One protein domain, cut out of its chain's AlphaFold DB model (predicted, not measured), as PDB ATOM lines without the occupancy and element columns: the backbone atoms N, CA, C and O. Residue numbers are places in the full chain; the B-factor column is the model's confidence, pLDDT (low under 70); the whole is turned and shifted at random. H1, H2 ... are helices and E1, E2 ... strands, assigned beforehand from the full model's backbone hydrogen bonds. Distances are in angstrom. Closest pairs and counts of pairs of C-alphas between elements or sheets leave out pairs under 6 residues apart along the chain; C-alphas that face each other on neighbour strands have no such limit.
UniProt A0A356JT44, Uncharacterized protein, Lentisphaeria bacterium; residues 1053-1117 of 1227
ATOM      1  N   GLY A1053     -39.237 -19.732  10.379       88.06
ATOM      2  CA  GLY A1053     -39.483 -19.911   8.947       88.06
ATOM      3  C   GLY A1053     -40.828 -19.352   8.466       88.06
ATOM      4  O   GLY A1053     -41.118 -19.405   7.274       88.06
ATOM      5  N   ARG A1054     -41.655 -18.782   9.356       90.19
ATOM      6  CA  ARG A1054     -42.985 -18.243   9.019       90.19
ATOM      7  C   ARG A1054     -42.922 -16.885   8.324       90.19
ATOM      8  O   ARG A1054     -43.897 -16.490   7.694       90.19
ATOM      9  N   GLY A1055     -41.790 -16.187   8.422       88.50
ATOM     10  CA  GLY A1055     -41.551 -14.881   7.806       88.50
ATOM     11  C   GLY A1055     -41.354 -14.895   6.284       88.50
ATOM     12  O   GLY A1055     -41.234 -13.835   5.672       88.50
ATOM     13  N   ASN A1056     -41.313 -16.070   5.651       91.62
ATOM     14  CA  ASN A1056     -41.140 -16.214   4.207       91.62
ATOM     15  C   ASN A1056     -42.008 -17.351   3.644       91.62
ATOM     16  O   ASN A1056     -42.331 -18.313   4.334       91.62
ATOM     17  N   VAL A1057     -42.363 -17.263   2.359       92.62
ATOM     18  CA  VAL A1057     -43.241 -18.247   1.683       92.62
ATOM     19  C   VAL A1057     -42.590 -19.622   1.477       92.62
ATOM     20  O   VAL A1057     -43.263 -20.594   1.114       92.62
ATOM     21  N   TRP A1058     -41.278 -19.717   1.690       91.44
ATOM     22  CA  TRP A1058     -40.507 -20.940   1.493       91.44
ATOM     23  C   TRP A1058     -40.429 -21.795   2.762       91.44
ATOM     24  O   TRP A1058     -40.178 -22.994   2.646       91.44
ATOM     25  N   GLY A1059     -40.747 -21.235   3.935       90.50
ATOM     26  CA  GLY A1059     -40.685 -21.944   5.215       90.50
ATOM     27  C   GLY A1059     -39.261 -22.098   5.755       90.50
ATOM     28  O   GLY A1059     -39.006 -23.012   6.532       90.50
ATOM     29  N   ILE A1060     -38.324 -21.261   5.300       90.94
ATOM     30  CA  ILE A1060     -36.889 -21.425   5.563       90.94
ATOM     31  C   ILE A1060     -36.514 -20.697   6.850       90.94
ATOM     32  O   ILE A1060     -36.693 -19.482   6.945       90.94
ATOM     33  N   THR A1061     -35.995 -21.449   7.819       90.25
ATOM     34  CA  THR A1061     -35.460 -20.928   9.090       90.25
ATOM     35  C   THR A1061     -34.021 -20.428   8.937       90.25
ATOM     36  O   THR A1061     -33.325 -20.817   7.991       90.25
ATOM     37  N   ALA A1062     -33.534 -19.621   9.884       85.25
ATOM     38  CA  ALA A1062     -32.143 -19.170   9.861       85.25
ATOM     39  C   ALA A1062     -31.134 -20.319   9.980       85.25
ATOM     40  O   ALA A1062     -30.222 -20.417   9.160       85.25
ATOM     41  N   ALA A1063     -31.375 -21.271  10.885       86.25
ATOM     42  CA  ALA A1063     -30.540 -22.464  11.019       86.25
ATOM     43  C   ALA A1063     -30.442 -23.297   9.722       86.25
ATOM     44  O   ALA A1063     -29.367 -23.789   9.377       86.25
ATOM     45  N   GLN A1064     -31.545 -23.454   8.980       88.69
ATOM     46  CA  GLN A1064     -31.546 -24.192   7.707       88.69
ATOM     47  C   GLN A1064     -30.798 -23.446   6.597       88.69
ATOM     48  O   GLN A1064     -30.127 -24.084   5.782       88.69
ATOM     49  N   HIS A1065     -30.911 -22.113   6.559       87.25
ATOM     50  CA  HIS A1065     -30.147 -21.270   5.637       87.25
ATOM     51  C   HIS A1065     -28.646 -21.399   5.894       87.25
ATOM     52  O   HIS A1065     -27.904 -21.751   4.975       87.25
ATOM     53  N   ASP A1066     -28.220 -21.194   7.143       84.69
ATOM     54  CA  ASP A1066     -26.807 -21.201   7.533       84.69
ATOM     55  C   ASP A1066     -26.163 -22.586   7.347       84.69
ATOM     56  O   ASP A1066     -24.990 -22.691   6.991       84.69
ATOM     57  N   ALA A1067     -26.940 -23.665   7.507       82.56
ATOM     58  CA  ALA A1067     -26.493 -25.026   7.208       82.56
ATOM     59  C   ALA A1067     -26.298 -25.296   5.701       82.56
ATOM     60  O   ALA A1067     -25.719 -26.321   5.332       82.56
ATOM     61  N   GLY A1068     -26.813 -24.429   4.818       76.12
ATOM     62  CA  GLY A1068     -26.751 -24.592   3.362       76.12
ATOM     63  C   GLY A1068     -27.485 -25.834   2.838       76.12
ATOM     64  O   GLY A1068     -27.248 -26.260   1.708       76.12
ATOM     65  N   ASN A1069     -28.345 -26.443   3.657       74.31
ATOM     66  CA  ASN A1069     -29.088 -27.654   3.335       74.31
ATOM     67  C   ASN A1069     -30.502 -27.553   3.916       74.31
ATOM     68  O   ASN A1069     -30.710 -27.737   5.116       74.31
ATOM     69  N   VAL A1070     -31.472 -27.258   3.052       84.00
ATOM     70  CA  VAL A1070     -32.871 -27.071   3.439       84.00
ATOM     71  C   VAL A1070     -33.636 -28.380   3.196       84.00
ATOM     72  O   VAL A1070     -33.696 -28.842   2.051       84.00
ATOM     73  N   PRO A1071     -34.232 -29.005   4.233       79.50
ATOM     74  CA  PRO A1071     -35.001 -30.238   4.073       79.50
ATOM     75  C   PRO A1071     -36.096 -30.103   3.007       79.50
ATOM     76  O   PRO A1071     -36.871 -29.150   3.016       79.50
ATOM     77  N   GLY A1072     -36.157 -31.054   2.072       80.00
ATOM     78  CA  GLY A1072     -37.126 -31.034   0.968       80.00
ATOM     79  C   GLY A1072     -36.809 -30.047  -0.167       80.00
ATOM     80  O   GLY A1072     -37.549 -30.010  -1.145       80.00
ATOM     81  N   MET A1073     -35.710 -29.288  -0.082       83.44
ATOM     82  CA  MET A1073     -35.243 -28.368  -1.126       83.44
ATOM     83  C   MET A1073     -33.774 -28.640  -1.461       83.44
ATOM     84  O   MET A1073     -32.870 -27.880  -1.101       83.44
ATOM     85  N   ASN A1074     -33.531 -29.751  -2.161       81.44
ATOM     86  CA  ASN A1074     -32.193 -30.078  -2.643       81.44
ATOM     87  C   ASN A1074     -31.701 -28.972  -3.600       81.44
ATOM     88  O   ASN A1074     -32.411 -28.617  -4.538       81.44
ATOM     89  N   GLY A1075     -30.513 -28.414  -3.352       79.69
ATOM     90  CA  GLY A1075     -29.936 -27.361  -4.199       79.69
ATOM     91  C   GLY A1075     -30.341 -25.912  -3.878       79.69
ATOM     92  O   GLY A1075     -30.153 -25.032  -4.725       79.69
ATOM     93  N   TYR A1076     -30.865 -25.637  -2.673       87.31
ATOM     94  CA  TYR A1076     -31.072 -24.273  -2.151       87.31
ATOM     95  C   TYR A1076     -29.809 -23.386  -2.323       87.31
ATOM     96  O   TYR A1076     -28.697 -23.876  -2.108       87.31
ATOM     97  N   PRO A1077     -29.924 -22.089  -2.701       89.69
ATOM     98  CA  PRO A1077     -31.137 -21.273  -2.848       89.69
ATOM     99  C   PRO A1077     -31.723 -21.220  -4.261       89.69
ATOM    100  O   PRO A1077     -32.399 -20.250  -4.602       89.69
ATOM    101  N   TRP A1078     -31.445 -22.205  -5.111       90.88
ATOM    102  CA  TRP A1078     -31.884 -22.190  -6.503       90.88
ATOM    103  C   TRP A1078     -33.113 -23.063  -6.721       90.88
ATOM    104  O   TRP A1078     -33.172 -24.188  -6.235       90.88
ATOM    105  N   LEU A1079     -34.060 -22.562  -7.513       90.50
ATOM    106  CA  LEU A1079     -35.184 -23.334  -8.035       90.50
ATOM    107  C   LEU A1079     -35.221 -23.240  -9.556       90.50
ATOM    108  O   LEU A1079     -34.978 -22.177 -10.131       90.50
ATOM    109  N   ARG A1080     -35.563 -24.354 -10.208       91.31
ATOM    110  CA  ARG A1080     -35.870 -24.368 -11.641       91.31
ATOM    111  C   ARG A1080     -37.292 -23.856 -11.858       91.31
ATOM    112  O   ARG A1080     -38.219 -24.311 -11.192       91.31
ATOM    113  N   LEU A1081     -37.464 -22.925 -12.792       93.00
ATOM    114  CA  LEU A1081     -38.769 -22.339 -13.092       93.00
ATOM    115  C   LEU A1081     -39.634 -23.317 -13.914       93.00
ATOM    116  O   LEU A1081     -39.180 -23.803 -14.955       93.00
ATOM    117  N   PRO A1082     -40.880 -23.610 -13.492       94.31
ATOM    118  CA  PRO A1082     -41.747 -24.595 -14.135       94.31
ATOM    119  C   PRO A1082     -42.534 -23.973 -15.296       94.31
ATOM    120  O   PRO A1082     -43.763 -23.915 -15.270       94.31
ATOM    121  N   TRP A1083     -41.831 -23.469 -16.313       94.88
ATOM    122  CA  TRP A1083     -42.487 -22.900 -17.489       94.88
ATOM    123  C   TRP A1083     -43.420 -23.930 -18.146       94.88
ATOM    124  O   TRP A1083     -42.984 -25.056 -18.407       94.88
ATOM    125  N   PRO A1084     -44.678 -23.565 -18.461       94.94
ATOM    126  CA  PRO A1084     -45.607 -24.482 -19.118       94.94
ATOM    127  C   PRO A1084     -45.191 -24.789 -20.564       94.94
ATOM    128  O   PRO A1084     -45.585 -25.809 -21.122       94.94
ATOM    129  N   SER A1085     -44.397 -23.900 -21.159       96.00
ATOM    130  CA  SER A1085     -43.811 -24.010 -22.488       96.00
ATOM    131  C   SER A1085     -42.558 -23.139 -22.557       96.00
ATOM    132  O   SER A1085     -42.515 -22.074 -21.930       96.00
ATOM    133  N   LEU A1086     -41.555 -23.555 -23.335       95.81
ATOM    134  CA  LEU A1086     -40.419 -22.687 -23.669       95.81
ATOM    135  C   LEU A1086     -40.745 -21.716 -24.816       95.81
ATOM    136  O   LEU A1086     -40.017 -20.746 -25.008       95.81
ATOM    137  N   SER A1087     -41.857 -21.927 -25.528       95.75
ATOM    138  CA  SER A1087     -42.416 -20.945 -26.462       95.75
ATOM    139  C   SER A1087     -43.164 -19.812 -25.737       95.75
ATOM    140  O   SER A1087     -43.218 -19.755 -24.506       95.75
ATOM    141  N   GLY A1088     -43.745 -18.874 -26.487       94.06
ATOM    142  CA  GLY A1088     -44.497 -17.748 -25.921       94.06
ATOM    143  C   GLY A1088     -43.619 -16.568 -25.486       94.06
ATOM    144  O   GLY A1088     -42.387 -16.640 -25.467       94.06
ATOM    145  N   THR A1089     -44.260 -15.450 -25.155       92.50
ATOM    146  CA  THR A1089     -43.609 -14.140 -24.967       92.50
ATOM    147  C   THR A1089     -42.706 -14.083 -23.735       92.50
ATOM    148  O   THR A1089     -42.957 -14.757 -22.730       92.50
ATOM    149  N   GLY A1090     -41.685 -13.235 -23.786       89.12
ATOM    150  CA  GLY A1090     -40.743 -12.951 -22.710       89.12
ATOM    151  C   GLY A1090     -39.643 -14.000 -22.527       89.12
ATOM    152  O   GLY A1090     -39.738 -15.146 -22.984       89.12
ATOM    153  N   LEU A1091     -38.605 -13.597 -21.788       87.56
ATOM    154  CA  LEU A1091     -37.483 -14.451 -21.407       87.56
ATOM    155  C   LEU A1091     -37.946 -15.653 -20.572       87.56
ATOM    156  O   LEU A1091     -38.653 -15.509 -19.573       87.56
ATOM    157  N   LYS A1092     -37.476 -16.843 -20.952       89.12
ATOM    158  CA  LYS A1092     -37.686 -18.094 -20.212       89.12
ATOM    159  C   LYS A1092     -36.456 -18.399 -19.365       89.12
ATOM    160  O   LYS A1092     -35.654 -19.265 -19.701       89.12
ATOM    161  N   ALA A1093     -36.277 -17.632 -18.288       88.25
ATOM    162  CA  ALA A1093     -35.199 -17.886 -17.334       88.25
ATOM    163  C   ALA A1093     -35.310 -19.319 -16.794       88.25
ATOM    164  O   ALA A1093     -36.390 -19.756 -16.409       88.25
ATOM    165  N   GLU A1094     -34.210 -20.062 -16.785       89.62
ATOM    166  CA  GLU A1094     -34.234 -21.469 -16.376       89.62
ATOM    167  C   GLU A1094     -34.329 -21.616 -14.853       89.62
ATOM    168  O   GLU A1094     -35.021 -22.499 -14.348       89.62
ATOM    169  N   PHE A1095     -33.680 -20.706 -14.125       90.38
ATOM    170  CA  PHE A1095     -33.602 -20.723 -12.673       90.38
ATOM    171  C   PHE A1095     -33.971 -19.371 -12.075       90.38
ATOM    172  O   PHE A1095     -33.795 -18.322 -12.696       90.38
ATOM    173  N   THR A1096     -34.429 -19.411 -10.830       89.31
ATOM    174  CA  THR A1096     -34.547 -18.248  -9.956       89.31
ATOM    175  C   THR A1096     -33.901 -18.556  -8.612       89.31
ATOM    176  O   THR A1096     -33.887 -19.706  -8.168       89.31
ATOM    177  N   SER A1097     -33.358 -17.529  -7.965       87.38
ATOM    178  CA  SER A1097     -32.889 -17.636  -6.586       87.38
ATOM    179  C   SER A1097     -34.023 -17.264  -5.638       87.38
ATOM    180  O   SER A1097     -34.708 -16.275  -5.882       87.38
ATOM    181  N   ILE A1098     -34.182 -18.045  -4.571       88.69
ATOM    182  CA  ILE A1098     -35.125 -17.819  -3.467       88.69
ATOM    183  C   ILE A1098     -34.403 -17.541  -2.144       88.69
ATOM    184  O   ILE A1098     -34.864 -17.918  -1.071       88.69
ATOM    185  N   ASP A1099     -33.220 -16.927  -2.224       87.31
ATOM    186  CA  ASP A1099     -32.373 -16.674  -1.060       87.31
ATOM    187  C   ASP A1099     -33.031 -15.676  -0.097       87.31
ATOM    188  O   ASP A1099     -33.114 -14.477  -0.381       87.31
ATOM    189  N   VAL A1100     -33.484 -16.178   1.056       85.31
ATOM    190  CA  VAL A1100     -34.225 -15.393   2.056       85.31
ATOM    191  C   VAL A1100     -33.378 -14.350   2.785       85.31
ATOM    192  O   VAL A1100     -33.930 -13.480   3.453       85.31
ATOM    193  N   LYS A1101     -32.047 -14.386   2.627       80.81
ATOM    194  CA  LYS A1101     -31.130 -13.409   3.231       80.81
ATOM    195  C   LYS A1101     -30.887 -12.177   2.350       80.81
ATOM    196  O   LYS A1101     -30.355 -11.189   2.843       80.81
ATOM    197  N   LYS A1102     -31.267 -12.215   1.064       76.81
ATOM    198  CA  LYS A1102     -30.989 -11.127   0.109       76.81
ATOM    199  C   LYS A1102     -32.024 -10.002   0.150       76.81
ATOM    200  O   LYS A1102     -31.698  -8.905   0.582       76.81
ATOM    201  N   SER A1103     -33.230 -10.239  -0.366       79.62
ATOM    202  CA  SER A1103     -34.255  -9.201  -0.563       79.62
ATOM    203  C   SER A1103     -35.628  -9.836  -0.832       79.62
ATOM    204  O   SER A1103     -35.719 -10.942  -1.362       79.62
ATOM    205  N   GLY A1104     -36.713  -9.135  -0.507       81.75
ATOM    206  CA  GLY A1104     -38.103  -9.503  -0.791       81.75
ATOM    207  C   GLY A1104     -38.359  -9.831  -2.255       81.75
ATOM    208  O   GLY A1104     -39.099 -10.764  -2.571       81.75
ATOM    209  N   MET A1105     -37.639  -9.155  -3.146       77.75
ATOM    210  CA  MET A1105     -37.660  -9.382  -4.588       77.75
ATOM    211  C   MET A1105     -37.298 -10.810  -4.997       77.75
ATOM    212  O   MET A1105     -37.795 -11.306  -6.006       77.75
ATOM    213  N   THR A1106     -36.409 -11.470  -4.249       76.69
ATOM    214  CA  THR A1106     -36.011 -12.859  -4.522       76.69
ATOM    215  C   THR A1106     -36.902 -13.861  -3.800       76.69
ATOM    216  O   THR A1106     -36.937 -15.027  -4.171       76.69
ATOM    217  N   VAL A1107     -37.631 -13.430  -2.772       81.94
ATOM    218  CA  VAL A1107     -38.374 -14.324  -1.877       81.94
ATOM    219  C   VAL A1107     -39.831 -14.472  -2.277       81.94
ATOM    220  O   VAL A1107     -40.396 -15.541  -2.062       81.94
ATOM    221  N   PHE A1108     -40.460 -13.452  -2.855       90.12
ATOM    222  CA  PHE A1108     -41.862 -13.582  -3.225       90.12
ATOM    223  C   PHE A1108     -42.055 -14.623  -4.347       90.12
ATOM    224  O   PHE A1108     -41.250 -14.772  -5.268       90.12
ATOM    225  N   ASN A1109     -43.149 -15.366  -4.261       94.25
ATOM    226  CA  ASN A1109     -43.491 -16.436  -5.179       94.25
ATOM    227  C   ASN A1109     -44.480 -15.941  -6.244       94.25
ATOM    228  O   ASN A1109     -45.558 -15.435  -5.938       94.25
ATOM    229  N   TRP A1110     -44.137 -16.150  -7.511       93.94
ATOM    230  CA  TRP A1110     -44.998 -15.836  -8.655       93.94
ATOM    231  C   TRP A1110     -45.252 -17.040  -9.577       93.94
ATOM    232  O   TRP A1110     -46.094 -16.959 -10.474       93.94
ATOM    233  N   PHE A1111     -44.575 -18.170  -9.358       94.50
ATOM    234  CA  PHE A1111     -44.510 -19.292 -10.305       94.50
ATOM    235  C   PHE A1111     -44.945 -20.648  -9.727       94.50
ATOM    236  O   PHE A1111     -45.221 -21.560 -10.502       94.50
ATOM    237  N   ASP A1112     -45.020 -20.809  -8.405       94.31
ATOM    238  CA  ASP A1112     -45.439 -22.058  -7.759       94.31
ATOM    239  C   ASP A1112     -46.867 -21.924  -7.220       94.31
ATOM    240  O   ASP A1112     -47.114 -21.222  -6.240       94.31
ATOM    241  N   ALA A1113     -47.819 -22.608  -7.859       95.50
ATOM    242  CA  ALA A1113     -49.232 -22.566  -7.485       95.50
ATOM    243  C   ALA A1113     -49.535 -23.211  -6.120       95.50
ATOM    244  O   ALA A1113     -50.611 -22.973  -5.571       95.50
ATOM    245  N   SER A1114     -48.618 -24.022  -5.578       93.25
ATOM    246  CA  SER A1114     -48.796 -24.705  -4.292       93.25
ATOM    247  C   SER A1114     -48.514 -23.812  -3.079       93.25
ATOM    248  O   SER A1114     -48.815 -24.190  -1.947       93.25
ATOM    249  N   ARG A1115     -47.955 -22.616  -3.302       92.50
ATOM    250  CA  ARG A1115     -47.535 -21.683  -2.251       92.50
ATOM    251  C   ARG A1115     -48.211 -20.316  -2.407       92.50
ATOM    252  O   ARG A1115     -48.517 -19.903  -3.527       92.50
ATOM    253  N   PRO A1116     -48.420 -19.571  -1.305       95.19
ATOM    254  CA  PRO A1116     -48.860 -18.180  -1.386       95.19
ATOM    255  C   PRO A1116     -47.809 -17.314  -2.091       95.19
ATOM    256  O   PRO A1116     -46.650 -17.711  -2.211       95.19
ATOM    257  N   SER A1117     -48.198 -16.122  -2.551       94.44
ATOM    258  CA  SER A1117     -47.274 -15.226  -3.257       94.44
ATOM    259  C   SER A1117     -46.291 -14.507  -2.337       94.44
ATOM    260  O   SER A1117     -45.159 -14.258  -2.731       94.44
TER     261      SER A1117
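What this domain is: This is residues 1053 to 1117 of the 1227 residues of an uncharacterized protein of Lentisphaeria bacterium (UniProt A0A356JT44). This model has little regular structure: a mostly loop-built, elongated body, with a small two-strand hairpin, E1 and E2, between the short helix H1 at one end and the long loop 1081 to 1094 at the other. H2 is a short helix beside E2. Of 65 printed residues, 15 are in named elements, in order H1, E1, E2, H2: mixed, helices and strands. It is only just compact, close to loose, with a radius of gyration of the C-alphas of 12.7 A and spans of 40 by 21 by 21 A.

Where its parts are: Find C-alpha 1062 at (-32.143, -19.170, 9.861); from there H1 runs 6.2 A to residue 1066. E1, residues 1078 to 1080, and E2, residues 1095 to 1097, each run 6.9 A. H2, residues 1104 to 1107, runs 4.9 A to C-alpha 1107 at (-38.374, -14.324, -1.877).

How they stand to each other: Look at E1 and E2, an antiparallel hairpin at 150 degrees; N 1079 and O 1096 are 2.9 A apart, within hydrogen-bond range. The closest C-alphas of E2 and H2, Ser 1097 and Thr 1106, are 6.1 A apart. H1 and H2 are apart. In H1 the O i to N i+4 pair is within hydrogen-bond range; H2 is too short for one.

The domain as a whole: The C-alphas farthest apart, Ala 1063 and Gly 1088, are 39.8 A apart. The printed part has no cut. The links H1 to E1 and E1 to E2 are long. No printed residue is under 70 in pLDDT.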